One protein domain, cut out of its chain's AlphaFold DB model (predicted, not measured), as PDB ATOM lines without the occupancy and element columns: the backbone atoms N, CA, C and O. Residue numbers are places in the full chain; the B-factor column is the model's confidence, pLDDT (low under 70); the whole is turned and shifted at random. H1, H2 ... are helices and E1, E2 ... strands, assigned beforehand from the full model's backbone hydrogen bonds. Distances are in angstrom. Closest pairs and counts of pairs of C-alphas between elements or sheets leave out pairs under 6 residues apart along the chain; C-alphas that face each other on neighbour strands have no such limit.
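AT A GLANCE: This is residues 35 to 118 of the 120 residues of an uncharacterized protein of Streptomyces olivoverticillatus (UniProt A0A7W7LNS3). The domain is a small sandwich of two sheets face to face, one of E1, E4, E5 and E7, the other of the short strands E2, E3 and E6, with the strands of the two sheets crossed at 82 degrees. A short helix, H1, lies at the rim, and a long stretch with no named element, residues 55 to 69, passes outside E1. The printed part has 84 residues, with the order E1 E2 E3 E4 E5 H1 E6 E7. The larger sheet, E1 E4 E5 E7, is mixed, and the smaller, E2 E3 E6, is antiparallel; the class is mostly strand, though under half of the residues are in named elements. The whole is compact, with a radius of gyration of the C-alphas of 11.9 A and spans of 36 by 28 by 23 A.

HOW THE PARTS SIT: E1, residues 35 to 39, is an edge strand, antiparallel to E4, residues 70 to 76, with N 36 and O 73 2.9 A apart. E2, residues 43 to 45, and E3, residues 51 to 54, form a hairpin in the other sheet, with N 44 and O 52 2.9 A apart. E4 forms a hairpin with E5, residues 79 to 83, where N 81 and O 74 are 2.8 A apart. H1, residues 86 to 91, only grazes the sheet E2 E3 E6, with its residues 89 to 91; 0 of its 2 O i to N i+4 pairs and 1 of its 3 O i to N i+3 pairs are within hydrogen-bond range. E6, residues 103 to 105, is antiparallel to E3, with N 104 and O 53 2.8 A apart. E6 runs on into E7, residues 108 to 110, at 80 degrees across a break of 2 residues. E7 is parallel to E5, with N 110 and O 82 2.8 A apart. Between the sheets, the closest C-alphas of E5 and E6 are those of Leu 80 and Pro 105, 7.0 A apart. E1 and E6 are apart.

IN THESE COORDINATES: E1 begins at C-alpha 35 (-20.427, -19.470, 28.229) and measures 13.8 A. E2 measures 7.2 A and E3 10.3 A. E4, the longest strand by residues, runs 19.5 A to C-alpha 76 (-21.830, -13.572, 21.384). E5 measures 13.6 A, H1 10.1 A, and E6 6.5 A. E7, also 6.5 A, ends at C-alpha 110 (-32.002, -14.427, 26.950).

THE WHOLE: The two C-alphas farthest apart are those of Gly 97 and Ala 115, 36.3 A. The printed part has no cut. The links E3 to E4, of 15 residues, and H1 to E6, of 11, are long. The mean pLDDT of the printed part is 88.1, and residue 118 is under 70.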
ATOM      1  N   TRP A  35     -19.383 -19.650  27.213       88.31
ATOM      2  CA  TRP A  35     -20.427 -19.470  28.229       88.31
ATOM      3  C   TRP A  35     -20.009 -20.001  29.608       88.31
ATOM      4  O   TRP A  35     -19.064 -20.784  29.731       88.31
ATOM      5  N   GLY A  36     -20.716 -19.581  30.659       89.69
ATOM      6  CA  GLY A  36     -20.515 -20.094  32.013       89.69
ATOM      7  C   GLY A  36     -21.530 -19.567  33.024       89.69
ATOM      8  O   GLY A  36     -22.155 -18.526  32.829       89.69
ATOM      9  N   TRP A  37     -21.695 -20.305  34.115       90.75
ATOM     10  CA  TRP A  37     -22.570 -19.955  35.226       90.75
ATOM     11  C   TRP A  37     -21.871 -19.047  36.230       90.75
ATOM     12  O   TRP A  37     -20.706 -19.255  36.564       90.75
ATOM     13  N   THR A  38     -22.605 -18.070  36.749       90.81
ATOM     14  CA  THR A  38     -22.164 -17.207  37.841       90.81
ATOM     15  C   THR A  38     -23.242 -17.082  38.911       90.81
ATOM     16  O   THR A  38     -24.424 -17.356  38.676       90.81
ATOM     17  N   GLU A  39     -22.830 -16.683  40.106       90.81
ATOM     18  CA  GLU A  39     -23.717 -16.440  41.240       90.81
ATOM     19  C   GLU A  39     -24.462 -15.108  41.084       90.81
ATOM     20  O   GLU A  39     -24.024 -14.208  40.369       90.81
ATOM     21  N   SER A  40     -25.619 -14.976  41.736       89.50
ATOM     22  CA  SER A  40     -26.491 -13.808  41.564       89.50
ATOM     23  C   SER A  40     -25.825 -12.481  41.923       89.50
ATOM     24  O   SER A  40     -26.108 -11.497  41.257       89.50
ATOM     25  N   HIS A  41     -24.916 -12.462  42.901       90.50
ATOM     26  CA  HIS A  41     -24.174 -11.261  43.306       90.50
ATOM     27  C   HIS A  41     -23.123 -10.803  42.275       90.50
ATOM     28  O   HIS A  41     -22.542  -9.733  42.395       90.50
ATOM     29  N   HIS A  42     -22.870 -11.597  41.231       93.25
ATOM     30  CA  HIS A  42     -22.023 -11.198  40.108       93.25
ATOM     31  C   HIS A  42     -22.820 -10.620  38.933       93.25
ATOM     32  O   HIS A  42     -22.238 -10.334  37.887       93.25
ATOM     33  N   VAL A  43     -24.141 -10.467  39.070       94.38
ATOM     34  CA  VAL A  43     -24.986  -9.757  38.107       94.38
ATOM     35  C   VAL A  43     -25.801  -8.716  38.855       94.38
ATOM     36  O   VAL A  43     -26.551  -9.044  39.773       94.38
ATOM     37  N   ALA A  44     -25.686  -7.468  38.427       95.00
ATOM     38  CA  ALA A  44     -26.330  -6.340  39.071       95.00
ATOM     39  C   ALA A  44     -27.128  -5.500  38.071       95.00
ATOM     40  O   ALA A  44     -26.996  -5.650  36.852       95.00
ATOM     41  N   GLN A  45     -27.975  -4.631  38.608       94.81
ATOM     42  CA  GLN A  45     -28.764  -3.661  37.867       94.81
ATOM     43  C   GLN A  45     -28.391  -2.239  38.308       94.81
ATOM     44  O   GLN A  45     -28.225  -1.997  39.503       94.81
ATOM     45  N   ASP A  46     -28.253  -1.310  37.364       94.38
ATOM     46  CA  ASP A  46     -28.104   0.118  37.680       94.38
ATOM     47  C   ASP A  46     -29.462   0.820  37.870       94.38
ATOM     48  O   ASP A  46     -30.531   0.216  37.731       94.38
ATOM     49  N   ASP A  47     -29.430   2.111  38.197       91.31
ATOM     50  CA  ASP A  47     -30.634   2.908  38.442       91.31
ATOM     51  C   ASP A  47     -31.507   3.105  37.192       91.31
ATOM     52  O   ASP A  47     -32.719   3.299  37.308       91.31
ATOM     53  N   GLU A  48     -30.928   2.994  35.994       91.12
ATOM     54  CA  GLU A  48     -31.658   3.019  34.724       91.12
ATOM     55  C   GLU A  48     -32.232   1.650  34.328       91.12
ATOM     56  O   GLU A  48     -32.893   1.518  33.293       91.12
ATOM     57  N   GLY A  49     -32.005   0.621  35.143       89.44
ATOM     58  CA  GLY A  49     -32.506  -0.724  34.912       89.44
ATOM     59  C   GLY A  49     -31.647  -1.568  33.966       89.44
ATOM     60  O   GLY A  49     -32.063  -2.678  33.612       89.44
ATOM     61  N   ARG A  50     -30.463  -1.094  33.560       93.44
ATOM     62  CA  ARG A  50     -29.521  -1.846  32.720       93.44
ATOM     63  C   ARG A  50     -28.804  -2.893  33.557       93.44
ATOM     64  O   ARG A  50     -28.548  -2.697  34.742       93.44
ATOM     65  N   LEU A  51     -28.486  -4.020  32.927       94.75
ATOM     66  CA  LEU A  51     -27.815  -5.132  33.587       94.75
ATOM     67  C   LEU A  51     -26.309  -5.101  33.342       94.75
ATOM     68  O   LEU A  51     -25.835  -4.804  32.242       94.75
ATOM     69  N   TRP A  52     -25.578  -5.497  34.374       95.75
ATOM     70  CA  TRP A  52     -24.127  -5.513  34.414       95.75
ATOM     71  C   TRP A  52     -23.639  -6.826  35.013       95.75
ATOM     72  O   TRP A  52     -24.251  -7.363  35.935       95.75
ATOM     73  N   ALA A  53     -22.532  -7.348  34.498       94.75
ATOM     74  CA  ALA A  53     -21.840  -8.488  35.083       94.75
ATOM     75  C   ALA A  53     -20.542  -8.034  35.749       94.75
ATOM     76  O   ALA A  53     -19.823  -7.186  35.216       94.75
ATOM     77  N   ASP A  54     -20.213  -8.625  36.890       94.25
ATOM     78  CA  ASP A  54     -18.936  -8.411  37.553       94.25
ATOM     79  C   ASP A  54     -17.812  -8.964  36.671       94.25
ATOM     80  O   ASP A  54     -17.637 -10.176  36.526       94.25
ATOM     81  N   GLY A  55     -17.025  -8.065  36.083       92.69
ATOM     82  CA  GLY A  55     -15.937  -8.407  35.180       92.69
ATOM     83  C   GLY A  55     -14.807  -9.187  35.845       92.69
ATOM     84  O   GLY A  55     -13.944  -9.685  35.128       92.69
ATOM     85  N   THR A  56     -14.765  -9.265  37.178       91.62
ATOM     86  CA  THR A  56     -13.765 -10.039  37.933       91.62
ATOM     87  C   THR A  56     -14.237 -11.447  38.289       91.62
ATOM     88  O   THR A  56     -13.417 -12.279  38.678       91.62
ATOM     89  N   ALA A  57     -15.530 -11.736  38.114       90.69
ATOM     90  CA  ALA A  57     -16.102 -13.043  38.394       90.69
ATOM     91  C   ALA A  57     -15.525 -14.113  37.461       90.69
ATOM     92  O   ALA A  57     -15.243 -13.851  36.291       90.69
ATOM     93  N   HIS A  58     -15.403 -15.331  37.985       88.25
ATOM     94  CA  HIS A  58     -14.903 -16.501  37.268       88.25
ATOM     95  C   HIS A  58     -16.067 -17.462  36.971       88.25
ATOM     96  O   HIS A  58     -16.527 -18.154  37.887       88.25
ATOM     97  N   PRO A  59     -16.575 -17.517  35.724       88.62
ATOM     98  CA  PRO A  59     -17.700 -18.377  35.375       88.62
ATOM     99  C   PRO A  59     -17.360 -19.867  35.509       88.62
ATOM    100  O   PRO A  59     -16.250 -20.304  35.207       88.62
ATOM    101  N   LYS A  60     -18.346 -20.664  35.928       84.62
ATOM    102  CA  LYS A  60     -18.225 -22.110  36.168       84.62
ATOM    103  C   LYS A  60     -18.954 -22.912  35.085       84.62
ATOM    104  O   LYS A  60     -19.929 -22.451  34.501       84.62
ATOM    105  N   ALA A  61     -18.498 -24.138  34.835       77.19
ATOM    106  CA  ALA A  61     -19.086 -25.024  33.825       77.19
ATOM    107  C   ALA A  61     -20.491 -25.536  34.193       77.19
ATOM    108  O   ALA A  61     -21.343 -25.662  33.322       77.19
ATOM    109  N   ALA A  62     -20.723 -25.805  35.479       76.00
ATOM    110  CA  ALA A  62     -21.975 -26.345  35.997       76.00
ATOM    111  C   ALA A  62     -22.539 -25.427  37.093       76.00
ATOM    112  O   ALA A  62     -21.761 -24.759  37.790       76.00
ATOM    113  N   PRO A  63     -23.871 -25.391  37.272       75.00
ATOM    114  CA  PRO A  63     -24.487 -24.618  38.337       75.00
ATOM    115  C   PRO A  63     -24.046 -25.167  39.699       75.00
ATOM    116  O   PRO A  63     -24.392 -26.275  40.091       75.00
ATOM    117  N   SER A  64     -23.267 -24.370  40.431       71.56
ATOM    118  CA  SER A  64     -22.780 -24.733  41.773       71.56
ATOM    119  C   SER A  64     -23.750 -24.373  42.905       71.56
ATOM    120  O   SER A  64     -23.532 -24.761  44.047       71.56
ATOM    121  N   ALA A  65     -24.824 -23.640  42.593       78.31
ATOM    122  CA  ALA A  65     -25.834 -23.200  43.552       78.31
ATOM    123  C   ALA A  65     -27.260 -23.397  42.993       78.31
ATOM    124  O   ALA A  65     -27.419 -23.676  41.799       78.31
ATOM    125  N   PRO A  66     -28.310 -23.228  43.821       83.12
ATOM    126  CA  PRO A  66     -29.702 -23.290  43.381       83.12
ATOM    127  C   PRO A  66     -29.985 -22.406  42.162       83.12
ATOM    128  O   PRO A  66     -29.464 -21.298  42.050       83.12
ATOM    129  N   ARG A  67     -30.863 -22.866  41.261       81.69
ATOM    130  CA  ARG A  67     -31.129 -22.208  39.968       81.69
ATOM    131  C   ARG A  67     -31.477 -20.722  40.109       81.69
ATOM    132  O   ARG A  67     -30.957 -19.909  39.359       81.69
ATOM    133  N   ASN A  68     -32.309 -20.340  41.077       85.88
ATOM    134  CA  ASN A  68     -32.684 -18.941  41.329       85.88
ATOM    135  C   ASN A  68     -31.505 -18.048  41.773       85.88
ATOM    136  O   ASN A  68     -31.569 -16.832  41.587       85.88
ATOM    137  N   LEU A  69     -30.422 -18.632  42.285       87.44
ATOM    138  CA  LEU A  69     -29.180 -17.957  42.683       87.44
ATOM    139  C   LEU A  69     -28.088 -18.012  41.606       87.44
ATOM    140  O   LEU A  69     -26.967 -17.578  41.849       87.44
ATOM    141  N   GLN A  70     -28.397 -18.543  40.421       88.44
ATOM    142  CA  GLN A  70     -27.447 -18.696  39.323       88.44
ATOM    143  C   GLN A  70     -27.890 -17.923  38.080       88.44
ATOM    144  O   GLN A  70     -29.084 -17.763  37.803       88.44
ATOM    145  N   ARG A  71     -26.914 -17.435  37.323       92.44
ATOM    146  CA  ARG A  71     -27.090 -16.698  36.070       92.44
ATOM    147  C   ARG A  71     -26.176 -17.319  35.033       92.44
ATOM    148  O   ARG A  71     -25.017 -17.592  35.333       92.44
ATOM    149  N   LEU A  72     -26.687 -17.553  33.834       93.00
ATOM    150  CA  LEU A  72     -25.848 -18.019  32.737       93.00
ATOM    151  C   LEU A  72     -25.382 -16.799  31.953       93.00
ATOM    152  O   LEU A  72     -26.217 -16.047  31.458       93.00
ATOM    153  N   LEU A  73     -24.073 -16.640  31.826       93.00
ATOM    154  CA  LEU A  73     -23.445 -15.659  30.956       93.00
ATOM    155  C   LEU A  73     -23.026 -16.338  29.653       93.00
ATOM    156  O   LEU A  73     -22.457 -17.432  29.674       93.00
ATOM    157  N   THR A  74     -23.325 -15.701  28.524       91.31
ATOM    158  CA  THR A  74     -22.976 -16.187  27.186       91.31
ATOM    159  C   THR A  74     -22.330 -15.067  26.388       91.31
ATOM    160  O   THR A  74     -22.750 -13.913  26.442       91.31
ATOM    161  N   TRP A  75     -21.279 -15.397  25.646       88.31
ATOM    162  CA  TRP A  75     -20.522 -14.431  24.863       88.31
ATOM    163  C   TRP A  75     -20.851 -14.615  23.392       88.31
ATOM    164  O   TRP A  75     -20.573 -15.660  22.804       88.31
ATOM    165  N   SER A  76     -21.480 -13.605  22.802       82.19
ATOM    166  CA  SER A  76     -21.830 -13.572  21.384       82.19
ATOM    167  C   SER A  76     -20.993 -12.527  20.651       82.19
ATOM    168  O   SER A  76     -20.347 -11.686  21.272       82.19
ATOM    169  N   GLU A  77     -21.056 -12.524  19.322       81.69
ATOM    170  CA  GLU A  77     -20.459 -11.459  18.503       81.69
ATOM    171  C   GLU A  77     -21.082 -10.078  18.785       81.69
ATOM    172  O   GLU A  77     -20.461  -9.050  18.534       81.69
ATOM    173  N   HIS A  78     -22.291 -10.047  19.355       83.69
ATOM    174  CA  HIS A  78     -22.996  -8.827  19.756       83.69
ATOM    175  C   HIS A  78     -22.690  -8.396  21.200       83.69
ATOM    176  O   HIS A  78     -23.243  -7.407  21.676       83.69
ATOM    177  N   GLY A  79     -21.822  -9.130  21.899       88.00
ATOM    178  CA  GLY A  79     -21.443  -8.878  23.285       88.00
ATOM    179  C   GLY A  79     -22.005  -9.900  24.271       88.00
ATOM    180  O   GLY A  79     -22.468 -10.986  23.900       88.00
ATOM    181  N   LEU A  80     -21.918  -9.541  25.553       92.31
ATOM    182  CA  LEU A  80     -22.321 -10.373  26.681       92.31
ATOM    183  C   LEU A  80     -23.847 -10.465  26.774       92.31
ATOM    184  O   LEU A  80     -24.534  -9.448  26.830       92.31
ATOM    185  N   ALA A  81     -24.375 -11.676  26.850       93.12
ATOM    186  CA  ALA A  81     -25.775 -11.936  27.126       93.12
ATOM    187  C   ALA A  81     -25.936 -12.704  28.439       93.12
ATOM    188  O   ALA A  81     -25.031 -13.411  28.889       93.12
ATOM    189  N   VAL A  82     -27.098 -12.551  29.073       94.00
ATOM    190  CA  VAL A  82     -27.404 -13.204  30.349       94.00
ATOM    191  C   VAL A  82     -28.745 -13.913  30.300       94.00
ATOM    192  O   VAL A  82     -29.721 -13.391  29.767       94.00
ATOM    193  N   TYR A  83     -28.822 -15.097  30.896       93.88
ATOM    194  CA  TYR A  83     -30.090 -15.715  31.259       93.88
ATOM    195  C   TYR A  83     -30.272 -15.612  32.770       93.88
ATOM    196  O   TYR A  83     -29.447 -16.091  33.557       93.88
ATOM    197  N   VAL A  84     -31.391 -15.004  33.161       91.94
ATOM    198  CA  VAL A  84     -31.826 -14.869  34.550       91.94
ATOM    199  C   VAL A  84     -33.144 -15.629  34.713       91.94
ATOM    200  O   VAL A  84     -34.124 -15.301  34.039       91.94
ATOM    201  N   PRO A  85     -33.222 -16.635  35.600       87.38
ATOM    202  CA  PRO A  85     -34.495 -17.266  35.932       87.38
ATOM    203  C   PRO A  85     -35.485 -16.235  36.477       87.38
ATOM    204  O   PRO A  85     -35.086 -15.317  37.188       87.38
ATOM    205  N   ARG A  86     -36.785 -16.415  36.215       85.69
ATOM    206  CA  ARG A  86     -37.832 -15.448  36.601       85.69
ATOM    207  C   ARG A  86     -37.776 -15.038  38.078       85.69
ATOM    208  O   ARG A  86     -37.850 -13.853  38.382       85.69
ATOM    209  N   ASP A  87     -37.597 -15.994  38.988       85.69
ATOM    210  CA  ASP A  87     -37.483 -15.705  40.426       85.69
ATOM    211  C   ASP A  87     -36.125 -15.110  40.823       85.69
ATOM    212  O   ASP A  87     -36.004 -14.497  41.880       85.69
ATOM    213  N   GLY A  88     -35.113 -15.257  39.967       83.62
ATOM    214  CA  GLY A  88     -33.778 -14.710  40.168       83.62
ATOM    215  C   GLY A  88     -33.710 -13.191  40.012       83.62
ATOM    216  O   GLY A  88     -32.864 -12.565  40.642       83.62
ATOM    217  N   TYR A  89     -34.618 -12.562  39.262       84.81
ATOM    218  CA  TYR A  89     -34.632 -11.095  39.132       84.81
ATOM    219  C   TYR A  89     -34.787 -10.374  40.476       84.81
ATOM    220  O   TYR A  89     -34.246  -9.293  40.659       84.81
ATOM    221  N   ARG A  90     -35.469 -11.000  41.444       87.62
ATOM    222  CA  ARG A  90     -35.644 -10.460  42.803       87.62
ATOM    223  C   ARG A  90     -34.354 -10.453  43.633       87.62
ATOM    224  O   ARG A  90     -34.346  -9.902  44.723       87.62
ATOM    225  N   LEU A  91     -33.311 -11.128  43.150       86.94
ATOM    226  CA  LEU A  91     -32.044 -11.371  43.842       86.94
ATOM    227  C   LEU A  91     -30.871 -10.686  43.127       86.94
ATOM    228  O   LEU A  91     -29.725 -11.070  43.346       86.94
ATOM    229  N   LEU A  92     -31.159  -9.764  42.202       88.88
ATOM    230  CA  LEU A  92     -30.135  -8.948  41.562       88.88
ATOM    231  C   LEU A  92     -29.689  -7.855  42.525       88.88
ATOM    232  O   LEU A  92     -30.519  -7.187  43.143       88.88
ATOM    233  N   GLU A  93     -28.378  -7.685  42.633       90.00
ATOM    234  CA  GLU A  93     -27.816  -6.553  43.357       90.00
ATOM    235  C   GLU A  93     -28.079  -5.256  42.592       90.00
ATOM    236  O   GLU A  93     -28.233  -5.257  41.366       90.00
ATOM    237  N   ARG A  94     -28.135  -4.141  43.320       92.12
ATOM    238  CA  ARG A  94     -28.152  -2.809  42.722       92.12
ATOM    239  C   ARG A  94     -26.760  -2.209  42.799       92.12
ATOM    240  O   ARG A  94     -26.095  -2.335  43.824       92.12
ATOM    241  N   ILE A  95     -26.331  -1.576  41.716       89.81
ATOM    242  CA  ILE A  95     -25.131  -0.744  41.729       89.81
ATOM    243  C   ILE A  95     -25.554   0.628  42.240       89.81
ATOM    244  O   ILE A  95     -26.282   1.341  41.554       89.81
ATOM    245  N   ASP A  96     -25.100   0.983  43.438       80.88
ATOM    246  CA  ASP A  96     -25.310   2.317  43.989       80.88
ATOM    247  C   ASP A  96     -24.240   3.271  43.432       80.88
ATOM    248  O   ASP A  96     -23.047   3.127  43.714       80.88
ATOM    249  N   GLY A  97     -24.662   4.270  42.656       78.38
ATOM    250  CA  GLY A  97     -23.765   5.275  42.079       78.38
ATOM    251  C   GLY A  97     -23.182   4.893  40.708       78.38
ATOM    252  O   GLY A  97     -23.718   4.030  40.014       78.38
ATOM    253  N   PRO A  98     -22.123   5.590  40.250       80.88
ATOM    254  CA  PRO A  98     -21.610   5.417  38.897       80.88
ATOM    255  C   PRO A  98     -20.991   4.032  38.694       80.88
ATOM    256  O   PRO A  98     -20.216   3.551  39.519       80.88
ATOM    257  N   VAL A  99     -21.293   3.426  37.547       86.06
ATOM    258  CA  VAL A  99     -20.696   2.159  37.121       86.06
ATOM    259  C   VAL A  99     -19.216   2.377  36.782       86.06
ATOM    260  O   VAL A  99     -18.885   3.215  35.941       86.06
ATOM    261  N   ASP A 100     -18.331   1.632  37.442       88.25
ATOM    262  CA  ASP A 100     -16.879   1.690  37.244       88.25
ATOM    263  C   ASP A 100     -16.358   0.605  36.272       88.25
ATOM    264  O   ASP A 100     -17.114  -0.171  35.682       88.25
ATOM    265  N   GLU A 101     -15.033   0.527  36.113       85.75
ATOM    266  CA  GLU A 101     -14.354  -0.443  35.240       85.75
ATOM    267  C   GLU A 101     -14.459  -1.909  35.702       85.75
ATOM    268  O   GLU A 101     -13.985  -2.827  35.016       85.75
ATOM    269  N   ARG A 102     -15.040  -2.174  36.879       91.38
ATOM    270  CA  ARG A 102     -15.312  -3.539  37.327       91.38
ATOM    271  C   ARG A 102     -16.370  -4.180  36.441       91.38
ATOM    272  O   ARG A 102     -16.241  -5.359  36.101       91.38
ATOM    273  N   TRP A 103     -17.395  -3.414  36.096       93.38
ATOM    274  CA  TRP A 103     -18.634  -3.903  35.518       93.38
ATOM    275  C   TRP A 103     -18.581  -3.977  33.996       93.38
ATOM    276  O   TRP A 103     -18.154  -3.053  33.306       93.38
ATOM    277  N   VAL A 104     -19.050  -5.099  33.461       93.31
ATOM    278  CA  VAL A 104     -19.150  -5.351  32.023       93.31
ATOM    279  C   VAL A 104     -20.623  -5.261  31.621       93.31
ATOM    280  O   VAL A 104     -21.451  -5.930  32.248       93.31
ATOM    281  N   PRO A 105     -20.981  -4.460  30.601       94.38
ATOM    282  CA  PRO A 105     -22.372  -4.296  30.203       94.38
ATOM    283  C   PRO A 105     -22.931  -5.593  29.620       94.38
ATOM    284  O   PRO A 105     -22.289  -6.257  28.803       94.38
ATOM    285  N   ILE A 106     -24.158  -5.931  30.010       94.25
ATOM    286  CA  ILE A 106     -24.921  -7.020  29.403       94.25
ATOM    287  C   ILE A 106     -25.724  -6.440  28.236       94.25
ATOM    288  O   ILE A 106     -26.645  -5.648  28.421       94.25
ATOM    289  N   ALA A 107     -25.372  -6.851  27.021       92.94
ATOM    290  CA  ALA A 107     -25.962  -6.380  25.774       92.94
ATOM    291  C   ALA A 107     -27.357  -6.965  25.505       92.94
ATOM    292  O   ALA A 107     -28.171  -6.334  24.835       92.94
ATOM    293  N   SER A 108     -27.654  -8.173  26.000       93.06
ATOM    294  CA  SER A 108     -28.985  -8.769  25.839       93.06
ATOM    295  C   SER A 108     -29.364  -9.747  26.950       93.06
ATOM    296  O   SER A 108     -28.520 -10.356  27.608       93.06
ATOM    297  N   VAL A 109     -30.672  -9.906  27.144       92.75
ATOM    298  CA  VAL A 109     -31.256 -10.869  28.078       92.75
ATOM    299  C   VAL A 109     -31.878 -12.006  27.283       92.75
ATOM    300  O   VAL A 109     -32.745 -11.788  26.437       92.75
ATOM    301  N   MET A 110     -31.452 -13.230  27.569       92.44
ATOM    302  CA  MET A 110     -32.002 -14.427  26.950       92.44
ATOM    303  C   MET A 110     -33.316 -14.816  27.646       92.44
ATOM    304  O   MET A 110     -33.341 -14.940  28.874       92.44
ATOM    305  N   PRO A 111     -34.406 -15.054  26.892       89.50
ATOM    306  CA  PRO A 111     -35.700 -15.425  27.469       89.50
ATOM    307  C   PRO A 111     -35.719 -16.867  27.993       89.50
ATOM    308  O   PRO A 111     -36.482 -17.199  28.901       89.50
ATOM    309  N   GLU A 112     -34.860 -17.726  27.446       89.56
ATOM    310  CA  GLU A 112     -34.784 -19.143  27.779       89.56
ATOM    311  C   GLU A 112     -33.343 -19.588  27.995       89.56
ATOM    312  O   GLU A 112     -32.403 -19.018  27.440       89.56
ATOM    313  N   LEU A 113     -33.180 -20.656  28.779       87.31
ATOM    314  CA  LEU A 113     -31.884 -21.299  28.936       87.31
ATOM    315  C   LEU A 113     -31.518 -22.006  27.618       87.31
ATOM    316  O   LEU A 113     -32.318 -22.829  27.162       87.31
ATOM    317  N   PRO A 114     -30.359 -21.738  27.005       83.19
ATOM    318  CA  PRO A 114     -29.949 -22.396  25.769       83.19
ATOM    319  C   PRO A 114     -29.693 -23.894  25.978       83.19
ATOM    320  O   PRO A 114     -29.293 -24.318  27.061       83.19
ATOM    321  N   ALA A 115     -29.911 -24.699  24.932       82.12
ATOM    322  CA  ALA A 115     -29.839 -26.163  25.001       82.12
ATOM    323  C   ALA A 115     -28.484 -26.689  25.508       82.12
ATOM    324  O   ALA A 115     -28.456 -27.548  26.376       82.12
ATOM    325  N   TYR A 116     -27.369 -26.094  25.070       76.81
ATOM    326  CA  TYR A 116     -26.023 -26.492  25.509       76.81
ATOM    327  C   TYR A 116     -25.772 -26.322  27.016       76.81
ATOM    328  O   TYR A 116     -24.831 -26.904  27.538       76.81
ATOM    329  N   ALA A 117     -26.584 -25.514  27.705       74.94
ATOM    330  CA  ALA A 117     -26.515 -25.316  29.150       74.94
ATOM    331  C   ALA A 117     -27.571 -26.142  29.913       74.94
ATOM    332  O   ALA A 117     -27.643 -26.038  31.136       74.94
ATOM    333  N   ARG A 118     -28.422 -26.907  29.207       69.25
ATOM    334  CA  ARG A 118     -29.418 -27.831  29.783       69.25
ATOM    335  C   ARG A 118     -28.876 -29.252  29.957       69.25
ATOM    336  O   ARG A 118     -29.402 -29.973  30.795       69.25
TER     337      ARG A 118